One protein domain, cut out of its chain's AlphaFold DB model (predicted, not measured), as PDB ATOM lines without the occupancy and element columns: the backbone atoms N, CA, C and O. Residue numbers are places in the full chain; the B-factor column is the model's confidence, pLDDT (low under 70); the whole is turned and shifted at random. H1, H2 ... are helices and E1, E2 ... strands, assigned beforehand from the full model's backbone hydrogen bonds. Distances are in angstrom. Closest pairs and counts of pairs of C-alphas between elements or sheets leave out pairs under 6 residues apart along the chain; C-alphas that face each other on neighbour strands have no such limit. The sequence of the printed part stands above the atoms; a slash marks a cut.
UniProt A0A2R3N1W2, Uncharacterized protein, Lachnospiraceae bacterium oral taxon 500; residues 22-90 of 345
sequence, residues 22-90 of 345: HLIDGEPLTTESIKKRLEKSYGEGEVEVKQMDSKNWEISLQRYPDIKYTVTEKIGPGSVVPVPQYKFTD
ATOM      1  N   HIS A  22     -40.325 -10.149  18.042       45.38
ATOM      2  CA  HIS A  22     -39.944  -8.790  18.515       45.38
ATOM      3  C   HIS A  22     -41.184  -7.910  18.797       45.38
ATOM      4  O   HIS A  22     -41.391  -6.877  18.174       45.38
ATOM      5  N   LEU A  23     -42.058  -8.339  19.717       52.91
ATOM      6  CA  LEU A  23     -43.283  -7.598  20.094       52.91
ATOM      7  C   LEU A  23     -43.067  -6.515  21.169       52.91
ATOM      8  O   LEU A  23     -44.022  -5.848  21.561       52.91
ATOM      9  N   ILE A  24     -41.835  -6.356  21.661       55.75
ATOM     10  CA  ILE A  24     -41.464  -5.297  22.599       55.75
ATOM     11  C   ILE A  24     -40.508  -4.371  21.859       55.75
ATOM     12  O   ILE A  24     -39.465  -4.817  21.387       55.75
ATOM     13  N   ASP A  25     -40.902  -3.112  21.727       55.66
ATOM     14  CA  ASP A  25     -40.103  -2.070  21.104       55.66
ATOM     15  C   ASP A  25     -38.992  -1.603  22.069       55.66
ATOM     16  O   ASP A  25     -39.187  -1.491  23.286       55.66
ATOM     17  N   GLY A  26     -37.799  -1.379  21.517       63.19
ATOM     18  CA  GLY A  26     -36.558  -1.149  22.261       63.19
ATOM     19  C   GLY A  26     -35.783  -2.419  22.656       63.19
ATOM     20  O   GLY A  26     -36.271  -3.545  22.570       63.19
ATOM     21  N   GLU A  27     -34.539  -2.223  23.092       74.12
ATOM     22  CA  GLU A  27     -33.688  -3.292  23.627       74.12
ATOM     23  C   GLU A  27     -33.895  -3.452  25.144       74.12
ATOM     24  O   GLU A  27     -34.142  -2.451  25.827       74.12
ATOM     25  N   PRO A  28     -33.770  -4.680  25.688       80.19
ATOM     26  CA  PRO A  28     -33.728  -4.893  27.129       80.19
ATOM     27  C   PRO A  28     -32.620  -4.065  27.782       80.19
ATOM     28  O   PRO A  28     -31.552  -3.845  27.200       80.19
ATOM     29  N   LEU A  29     -32.846  -3.650  29.021       83.62
ATOM     30  CA  LEU A  29     -31.845  -2.957  29.811       83.62
ATOM     31  C   LEU A  29     -30.678  -3.895  30.109       83.62
ATOM     32  O   LEU A  29     -30.825  -5.015  30.598       83.62
ATOM     33  N   THR A  30     -29.480  -3.400  29.834       88.00
ATOM     34  CA  THR A  30     -28.219  -4.042  30.202       88.00
ATOM     35  C   THR A  30     -27.490  -3.206  31.242       88.00
ATOM     36  O   THR A  30     -27.656  -1.983  31.307       88.00
ATOM     37  N   THR A  31     -26.611  -3.844  32.014       91.81
ATOM     38  CA  THR A  31     -25.730  -3.159  32.973       91.81
ATOM     39  C   THR A  31     -24.946  -2.017  32.317       91.81
ATOM     40  O   THR A  31     -24.833  -0.942  32.897       91.81
ATOM     41  N   GLU A  32     -24.462  -2.211  31.086       91.50
ATOM     42  CA  GLU A  32     -23.739  -1.182  30.327       91.50
ATOM     43  C   GLU A  32     -24.650  -0.013  29.927       91.50
ATOM     44  O   GLU A  32     -24.276   1.147  30.105       91.50
ATOM     45  N   SER A  33     -25.871  -0.298  29.456       90.31
ATOM     46  CA  SER A  33     -26.841   0.745  29.095       90.31
ATOM     47  C   SER A  33     -27.261   1.594  30.303       90.31
ATOM     48  O   SER A  33     -27.346   2.820  30.195       90.31
ATOM     49  N   ILE A  34     -27.453   0.963  31.469       91.06
ATOM     50  CA  ILE A  34     -27.781   1.641  32.727       91.06
ATOM     51  C   ILE A  34     -26.594   2.475  33.185       91.06
ATOM     52  O   ILE A  34     -26.762   3.661  33.460       91.06
ATOM     53  N   LYS A  35     -25.389   1.894  33.205       93.75
ATOM     54  CA  LYS A  35     -24.174   2.612  33.588       93.75
ATOM     55  C   LYS A  35     -23.971   3.857  32.727       93.75
ATOM     56  O   LYS A  35     -23.905   4.953  33.269       93.75
ATOM     57  N   LYS A  36     -24.003   3.718  31.398       92.12
ATOM     58  CA  LYS A  36     -23.854   4.840  30.458       92.12
ATOM     59  C   LYS A  36     -24.904   5.932  30.680       92.12
ATOM     60  O   LYS A  36     -24.602   7.119  30.577       92.12
ATOM     61  N   ARG A  37     -26.150   5.542  30.969       89.62
ATOM     62  CA  ARG A  37     -27.231   6.485  31.277       89.62
ATOM     63  C   ARG A  37     -26.955   7.249  32.570       89.62
ATOM     64  O   ARG A  37     -27.100   8.466  32.582       89.62
ATOM     65  N   LEU A  38     -26.583   6.548  33.636       91.50
ATOM     66  CA  LEU A  38     -26.353   7.145  34.949       91.50
ATOM     67  C   LEU A  38     -25.083   8.001  34.976       91.50
ATOM     68  O   LEU A  38     -25.102   9.073  35.565       91.50
ATOM     69  N   GLU A  39     -24.024   7.605  34.270       93.25
ATOM     70  CA  GLU A  39     -22.806   8.414  34.115       93.25
ATOM     71  C   GLU A  39     -23.075   9.720  33.356       93.25
ATOM     72  O   GLU A  39     -22.461  10.741  33.653       93.25
ATOM     73  N   LYS A  40     -24.046   9.739  32.431       90.06
ATOM     74  CA  LYS A  40     -24.494  10.988  31.794       90.06
ATOM     75  C   LYS A  40     -25.159  11.944  32.793       90.06
ATOM     76  O   LYS A  40     -25.052  13.154  32.617       90.06
ATOM     77  N   SER A  41     -25.855  11.413  33.798       86.19
ATOM     78  CA  SER A  41     -26.543  12.215  34.817       86.19
ATOM     79  C   SER A  41     -25.621  12.633  35.962       86.19
ATOM     80  O   SER A  41     -25.686  13.771  36.411       86.19
ATOM     81  N   TYR A  42     -24.762  11.729  36.435       89.44
ATOM     82  CA  TYR A  42     -23.980  11.933  37.655       89.44
ATOM     83  C   TYR A  42     -22.499  12.242  37.418       89.44
ATOM     84  O   TYR A  42     -21.870  12.783  38.325       89.44
ATOM     85  N   GLY A  43     -21.954  11.927  36.240       90.31
ATOM     86  CA  GLY A  43     -20.525  12.007  35.924       90.31
ATOM     87  C   GLY A  43     -19.908  10.634  35.633       90.31
ATOM     88  O   GLY A  43     -20.316   9.616  36.191       90.31
ATOM     89  N   GLU A  44     -18.919  10.599  34.737       92.19
ATOM     90  CA  GLU A  44     -18.193   9.372  34.383       92.19
ATOM     91  C   GLU A  44     -17.426   8.823  35.595       92.19
ATOM     92  O   GLU A  44     -16.715   9.564  36.272       92.19
ATOM     93  N   GLY A  45     -17.573   7.525  35.886       90.50
ATOM     94  CA  GLY A  45     -16.924   6.879  37.031       90.50
ATOM     95  C   GLY A  45     -17.577   7.132  38.397       90.50
ATOM     96  O   GLY A  45     -17.207   6.466  39.362       90.50
ATOM     97  N   GLU A  46     -18.576   8.013  38.491       93.00
ATOM     98  CA  GLU A  46     -19.242   8.363  39.759       93.00
ATOM     99  C   GLU A  46     -20.227   7.295  40.256       93.00
ATOM    100  O   GLU A  46     -20.669   7.346  41.406       93.00
ATOM    101  N   VAL A  47     -20.566   6.318  39.409       94.31
ATOM    102  CA  VAL A  47     -21.537   5.264  39.715       94.31
ATOM    103  C   VAL A  47     -20.957   3.864  39.629       94.31
ATOM    104  O   VAL A  47     -20.264   3.493  38.678       94.31
ATOM    105  N   GLU A  48     -21.348   3.046  40.596       95.38
ATOM    106  CA  GLU A  48     -21.216   1.600  40.547       95.38
ATOM    107  C   GLU A  48     -22.589   0.988  40.250       95.38
ATOM    108  O   GLU A  48     -23.594   1.334  40.874       95.38
ATOM    109  N   VAL A  49     -22.629   0.090  39.262       96.25
ATOM    110  CA  VAL A  49     -23.844  -0.611  38.835       96.25
ATOM    111  C   VAL A  49     -23.619  -2.100  39.015       96.25
ATOM    112  O   VAL A  49     -22.795  -2.702  38.321       96.25
ATOM    113  N   LYS A  50     -24.381  -2.706  39.921       96.50
ATOM    114  CA  LYS A  50     -24.306  -4.134  40.219       96.50
ATOM    115  C   LYS A  50     -25.611  -4.813  39.834       96.50
ATOM    116  O   LYS A  50     -26.658  -4.563  40.421       96.50
ATOM    117  N   GLN A  51     -25.544  -5.713  38.860       96.25
ATOM    118  CA  GLN A  51     -26.693  -6.534  38.498       96.25
ATOM    119  C   GLN A  51     -27.028  -7.503  39.639       96.25
ATOM    120  O   GLN A  51     -26.165  -8.261  40.086       96.25
ATOM    121  N   MET A  52     -28.272  -7.467  40.112       95.88
ATOM    122  CA  MET A  52     -28.773  -8.384  41.139       95.88
ATOM    123  C   MET A  52     -29.438  -9.604  40.502       95.88
ATOM    124  O   MET A  52     -29.206 -10.733  40.925       95.88
ATOM    125  N   ASP A  53     -30.235  -9.369  39.459       93.44
ATOM    126  CA  ASP A  53     -30.896 -10.399  38.661       93.44
ATOM    127  C   ASP A  53     -31.111  -9.909  37.214       93.44
ATOM    128  O   ASP A  53     -30.534  -8.908  36.786       93.44
ATOM    129  N   SER A  54     -31.910 -10.624  36.419       89.38
ATOM    130  CA  SER A  54     -32.135 -10.290  35.009       89.38
ATOM    131  C   SER A  54     -32.883  -8.974  34.766       89.38
ATOM    132  O   SER A  54     -32.881  -8.510  33.632       89.38
ATOM    133  N   LYS A  55     -33.518  -8.384  35.786       92.38
ATOM    134  CA  LYS A  55     -34.342  -7.172  35.678       92.38
ATOM    135  C   LYS A  55     -34.003  -6.096  36.705       92.38
ATOM    136  O   LYS A  55     -34.588  -5.020  36.632       92.38
ATOM    137  N   ASN A  56     -33.126  -6.367  37.669       95.75
ATOM    138  CA  ASN A  56     -32.826  -5.453  38.764       95.75
ATOM    139  C   ASN A  56     -31.324  -5.176  38.893       95.75
ATOM    140  O   ASN A  56     -30.497  -6.094  38.901       95.75
ATOM    141  N   TRP A  57     -30.993  -3.901  39.090       97.44
ATOM    142  CA  TRP A  57     -29.637  -3.409  39.313       97.44
ATOM    143  C   TRP A  57     -29.588  -2.549  40.572       97.44
ATOM    144  O   TRP A  57     -30.390  -1.632  40.724       97.44
ATOM    145  N   GLU A  58     -28.639  -2.840  41.455       97.69
ATOM    146  CA  GLU A  58     -28.282  -1.979  42.581       97.69
ATOM    147  C   GLU A  58     -27.317  -0.900  42.086       97.69
ATOM    148  O   GLU A  58     -26.334  -1.197  41.399       97.69
ATOM    149  N   ILE A  59     -27.618   0.346  42.432       96.56
ATOM    150  CA  ILE A  59     -26.827   1.522  42.105       96.56
ATOM    151  C   ILE A  59     -26.294   2.133  43.394       96.56
ATOM    152  O   ILE A  59     -27.052   2.353  44.343       96.56
ATOM    153  N   SER A  60     -25.011   2.475  43.392       95.19
ATOM    154  CA  SER A  60     -24.381   3.302  44.420       95.19
ATOM    155  C   SER A  60     -23.540   4.397  43.778       95.19
ATOM    156  O   SER A  60     -22.907   4.178  42.743       95.19
ATOM    157  N   LEU A  61     -23.526   5.577  44.396       94.50
ATOM    158  CA  LEU A  61     -22.673   6.688  43.975       94.50
ATOM    159  C   LEU A  61     -21.435   6.772  44.866       94.50
ATOM    160  O   LEU A  61     -21.545   6.594  46.079       94.50
ATOM    161  N   GLN A  62     -20.280   7.132  44.301       92.25
ATOM    162  CA  GLN A  62     -19.045   7.303  45.082       92.25
ATOM    163  C   GLN A  62     -19.195   8.352  46.190       92.25
ATOM    164  O   GLN A  62     -18.726   8.153  47.309       92.25
ATOM    165  N   ARG A  63     -19.883   9.461  45.889       91.94
ATOM    166  CA  ARG A  63     -20.148  10.546  46.842       91.94
ATOM    167  C   ARG A  63     -21.116  10.148  47.962       91.94
ATOM    168  O   ARG A  63     -21.070  10.739  49.039       91.94
ATOM    169  N   TYR A  64     -21.975   9.160  47.717       92.62
ATOM    170  CA  TYR A  64     -23.028   8.720  48.633       92.62
ATOM    171  C   TYR A  64     -23.018   7.190  48.770       92.62
ATOM    172  O   TYR A  64     -23.987   6.534  48.382       92.62
ATOM    173  N   PRO A  65     -21.935   6.599  49.310       88.75
ATOM    174  CA  PRO A  65     -21.738   5.148  49.297       88.75
ATOM    175  C   PRO A  65     -22.785   4.395  50.132       88.75
ATOM    176  O   PRO A  65     -23.092   3.236  49.852       88.75
ATOM    177  N   ASP A  66     -23.363   5.070  51.127       90.44
ATOM    178  CA  ASP A  66     -24.400   4.520  51.999       90.44
ATOM    179  C   ASP A  66     -25.800   4.554  51.360       90.44
ATOM    180  O   ASP A  66     -26.722   3.897  51.846       90.44
ATOM    181  N   ILE A  67     -25.976   5.285  50.250       94.06
ATOM    182  CA  ILE A  67     -27.248   5.366  49.527       94.06
ATOM    183  C   ILE A  67     -27.221   4.380  48.368       94.06
ATOM    184  O   ILE A  67     -26.670   4.645  47.299       94.06
ATOM    185  N   LYS A  68     -27.876   3.242  48.588       95.88
ATOM    186  CA  LYS A  68     -28.078   2.208  47.575       95.88
ATOM    187  C   LYS A  68     -29.526   2.186  47.130       95.88
ATOM    188  O   LYS A  68     -30.421   1.977  47.953       95.88
ATOM    189  N   TYR A  69     -29.751   2.380  45.837       96.19
ATOM    190  CA  TYR A  69     -31.082   2.325  45.238       96.19
ATOM    191  C   TYR A  69     -31.129   1.312  44.097       96.19
ATOM    192  O   TYR A  69     -30.101   0.900  43.565       96.19
ATOM    193  N   THR A  70     -32.334   0.899  43.732       96.81
ATOM    194  CA  THR A  70     -32.565  -0.129  42.722       96.81
ATOM    195  C   THR A  70     -33.141   0.498  41.466       96.81
ATOM    196  O   THR A  70     -34.062   1.309  41.540       96.81
ATOM    197  N   VAL A  71     -32.623   0.086  40.313       95.69
ATOM    198  CA  VAL A  71     -33.245   0.280  39.002       95.69
ATOM    199  C   VAL A  71     -33.862  -1.050  38.581       95.69
ATOM    200  O   VAL A  71     -33.185  -2.076  38.593       95.69
ATOM    201  N   THR A  72     -35.134  -1.029  38.199       94.62
ATOM    202  CA  THR A  72     -35.907  -2.202  37.780       94.62
ATOM    203  C   THR A  72     -36.414  -2.018  36.359       94.62
ATOM    204  O   THR A  72     -37.084  -1.027  36.064       94.62
ATOM    205  N   GLU A  73     -36.154  -2.990  35.491       92.25
ATOM    206  CA  GLU A  73     -36.760  -3.078  34.166       92.25
ATOM    207  C   GLU A  73     -38.254  -3.402  34.267       92.25
ATOM    208  O   GLU A  73     -38.675  -4.326  34.971       92.25
ATOM    209  N   LYS A  74     -39.065  -2.673  33.501       88.75
ATOM    210  CA  LYS A  74     -40.494  -2.937  33.324       88.75
ATOM    211  C   LYS A  74     -40.866  -2.863  31.851       88.75
ATOM    212  O   LYS A  74     -40.224  -2.175  31.068       88.75
ATOM    213  N   ILE A  75     -41.947  -3.540  31.487       82.19
ATOM    214  CA  ILE A  75     -42.571  -3.406  30.170       82.19
ATOM    215  C   ILE A  75     -43.834  -2.573  30.363       82.19
ATOM    216  O   ILE A  75     -44.673  -2.911  31.197       82.19
ATOM    217  N   GLY A  76     -43.960  -1.479  29.619       75.44
ATOM    218  CA  GLY A  76     -45.130  -0.603  29.670       75.44
ATOM    219  C   GLY A  76     -45.532  -0.121  28.278       75.44
ATOM    220  O   GLY A  76     -44.769  -0.307  27.335       75.44
ATOM    221  N   PRO A  77     -46.710   0.504  28.120       70.38
ATOM    222  CA  PRO A  77     -47.134   1.035  26.829       70.38
ATOM    223  C   PRO A  77     -46.182   2.145  26.370       70.38
ATOM    224  O   PRO A  77     -45.770   2.986  27.176       70.38
ATOM    225  N   GLY A  78     -45.820   2.143  25.093       63.03
ATOM    226  CA  GLY A  78     -44.991   3.175  24.489       63.03
ATOM    227  C   GLY A  78     -45.662   4.546  24.497       63.03
ATOM    228  O   GLY A  78     -46.883   4.664  24.575       63.03
ATOM    229  N   SER A  79     -44.846   5.599  24.453       60.28
ATOM    230  CA  SER A  79     -45.308   6.984  24.651       60.28
ATOM    231  C   SER A  79     -46.087   7.562  23.466       60.28
ATOM    232  O   SER A  79     -46.836   8.515  23.637       60.28
ATOM    233  N   VAL A  80     -45.886   7.019  22.262       67.19
ATOM    234  CA  VAL A  80     -46.473   7.530  21.003       67.19
ATOM    235  C   VAL A  80     -47.440   6.523  20.391       67.19
ATOM    236  O   VAL A  80     -48.479   6.887  19.851       67.19
ATOM    237  N   VAL A  81     -47.104   5.240  20.492       61.00
ATOM    238  CA  VAL A  81     -47.933   4.126  20.047       61.00
ATOM    239  C   VAL A  81     -48.040   3.172  21.233       61.00
ATOM    240  O   VAL A  81     -47.009   2.898  21.853       61.00
ATOM    241  N   PRO A  82     -49.231   2.638  21.561       68.44
ATOM    242  CA  PRO A  82     -49.434   1.724  22.686       68.44
ATOM    243  C   PRO A  82     -48.883   0.314  22.392       68.44
ATOM    244  O   PRO A  82     -49.535  -0.696  22.646       68.44
ATOM    245  N   VAL A  83     -47.677   0.235  21.829       73.25
ATOM    246  CA  VAL A  83     -46.887  -0.990  21.736       73.25
ATOM    247  C   VAL A  83     -46.113  -1.183  23.041       73.25
ATOM    248  O   VAL A  83     -45.680  -0.194  23.635       73.25
ATOM    249  N   PRO A  84     -45.931  -2.419  23.529       70.88
ATOM    250  CA  PRO A  84     -45.078  -2.674  24.683       70.88
ATOM    251  C   PRO A  84     -43.654  -2.154  24.438       70.88
ATOM    252  O   PRO A  84     -43.064  -2.460  23.409       70.88
ATOM    253  N   GLN A  85     -43.098  -1.398  25.381       74.88
ATOM    254  CA  GLN A  85     -41.730  -0.874  25.352       74.88
ATOM    255  C   GLN A  85     -41.002  -1.190  26.657       74.88
ATOM    256  O   GLN A  85     -41.610  -1.159  27.736       74.88
ATOM    257  N   TYR A  86     -39.693  -1.442  26.565       77.06
ATOM    258  CA  TYR A  86     -38.832  -1.514  27.745       77.06
ATOM    259  C   TYR A  86     -38.717  -0.134  28.402       77.06
ATOM    260  O   TYR A  86     -38.365   0.867  27.778       77.06
ATOM    261  N   LYS A  87     -39.029  -0.089  29.692       82.44
ATOM    262  CA  LYS A  87     -38.929   1.071  30.574       82.44
ATOM    263  C   LYS A  87     -38.152   0.673  31.824       82.44
ATOM    264  O   LYS A  87     -37.892  -0.503  32.071       82.44
ATOM    265  N   PHE A  88     -37.819   1.658  32.643       86.44
ATOM    266  CA  PHE A  88     -37.271   1.415  33.967       86.44
ATOM    267  C   PHE A  88     -38.051   2.205  35.009       86.44
ATOM    268  O   PHE A  88     -38.658   3.234  34.709       86.44
ATOM    269  N   THR A  89     -38.001   1.707  36.232       91.94
ATOM    270  CA  THR A  89     -38.359   2.447  37.437       91.94
ATOM    271  C   THR A  89     -37.182   2.412  38.387       91.94
ATOM    272  O   THR A  89     -36.470   1.412  38.432       91.94
ATOM    273  N   ASP A  90     -36.996   3.466  39.162       93.69
ATOM    274  CA  ASP A  90     -36.054   3.482  40.272       93.69
ATOM    275  C   ASP A  90     -36.734   3.934  41.563       93.69
ATOM    276  O   ASP A  90     -37.829   4.507  41.527       93.69
TER     277      ASP A  90
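This is residues 22 to 90 of the 345 residues of an uncharacterized protein of Lachnospiraceae bacterium oral taxon 500 (UniProt A0A2R3N1W2). A strongly twisted four-stranded sheet, curled like part of a barrel, has one helix, H1, packed over one face near E1 and E2; the E3 and E4 hairpin makes much of the length. The 69 printed residues include H1 E1 E2 E3 E4 in chain order; the sheet, E1 - E2 - E3 - E4, is a meander, each strand the antiparallel neighbour of the one before. The class is mixed, in two layers, helix on sheet; only just compact, close to loose (radius of gyration of the C-alphas 13.2 A), it spans 39 by 23 by 16 A.

Find C-alpha 64 at (-23.028, 8.720, 48.633); E3, residues 64 to 77, runs 33.4 A from there, bending by 70 degrees at residue 67. E2 is residues 56 to 61, 16.7 A; E1 47 to 51, 12.9 A; E4 84 to 90, 19.0 A, ending at (-36.054, 3.482, 40.272). H1 is residues 31 to 42, 15.9 A.

Within hydrogen-bond range are N 59 and O 69 of E2 and E3, 2.8 A; N 58 and O 50 of E2 and E1, 2.8 A; N 74 and O 87 of E3 and E4, 2.9 A. H1, with every O i to N i+4 pair within hydrogen-bond range, is on the sheet at a height over the sheet of 7.4 A, over E2 and slantwise to the strands, at 34 degrees to E2 on the local plane; dropped onto that plane, 4 of the 12 C-alphas of H1 fall on E2 and 2 fall on E3, so that H1 is only just not over E3. The closest C-alphas of H1 and E1 are Lys 35 and Val 49, 6.2 A.

The printed part has no cut and no long link; C-alphas 23 and 63 are farthest apart, 39.7 A. Residues 22 to 26 and 78 to 82 have pLDDT under 70.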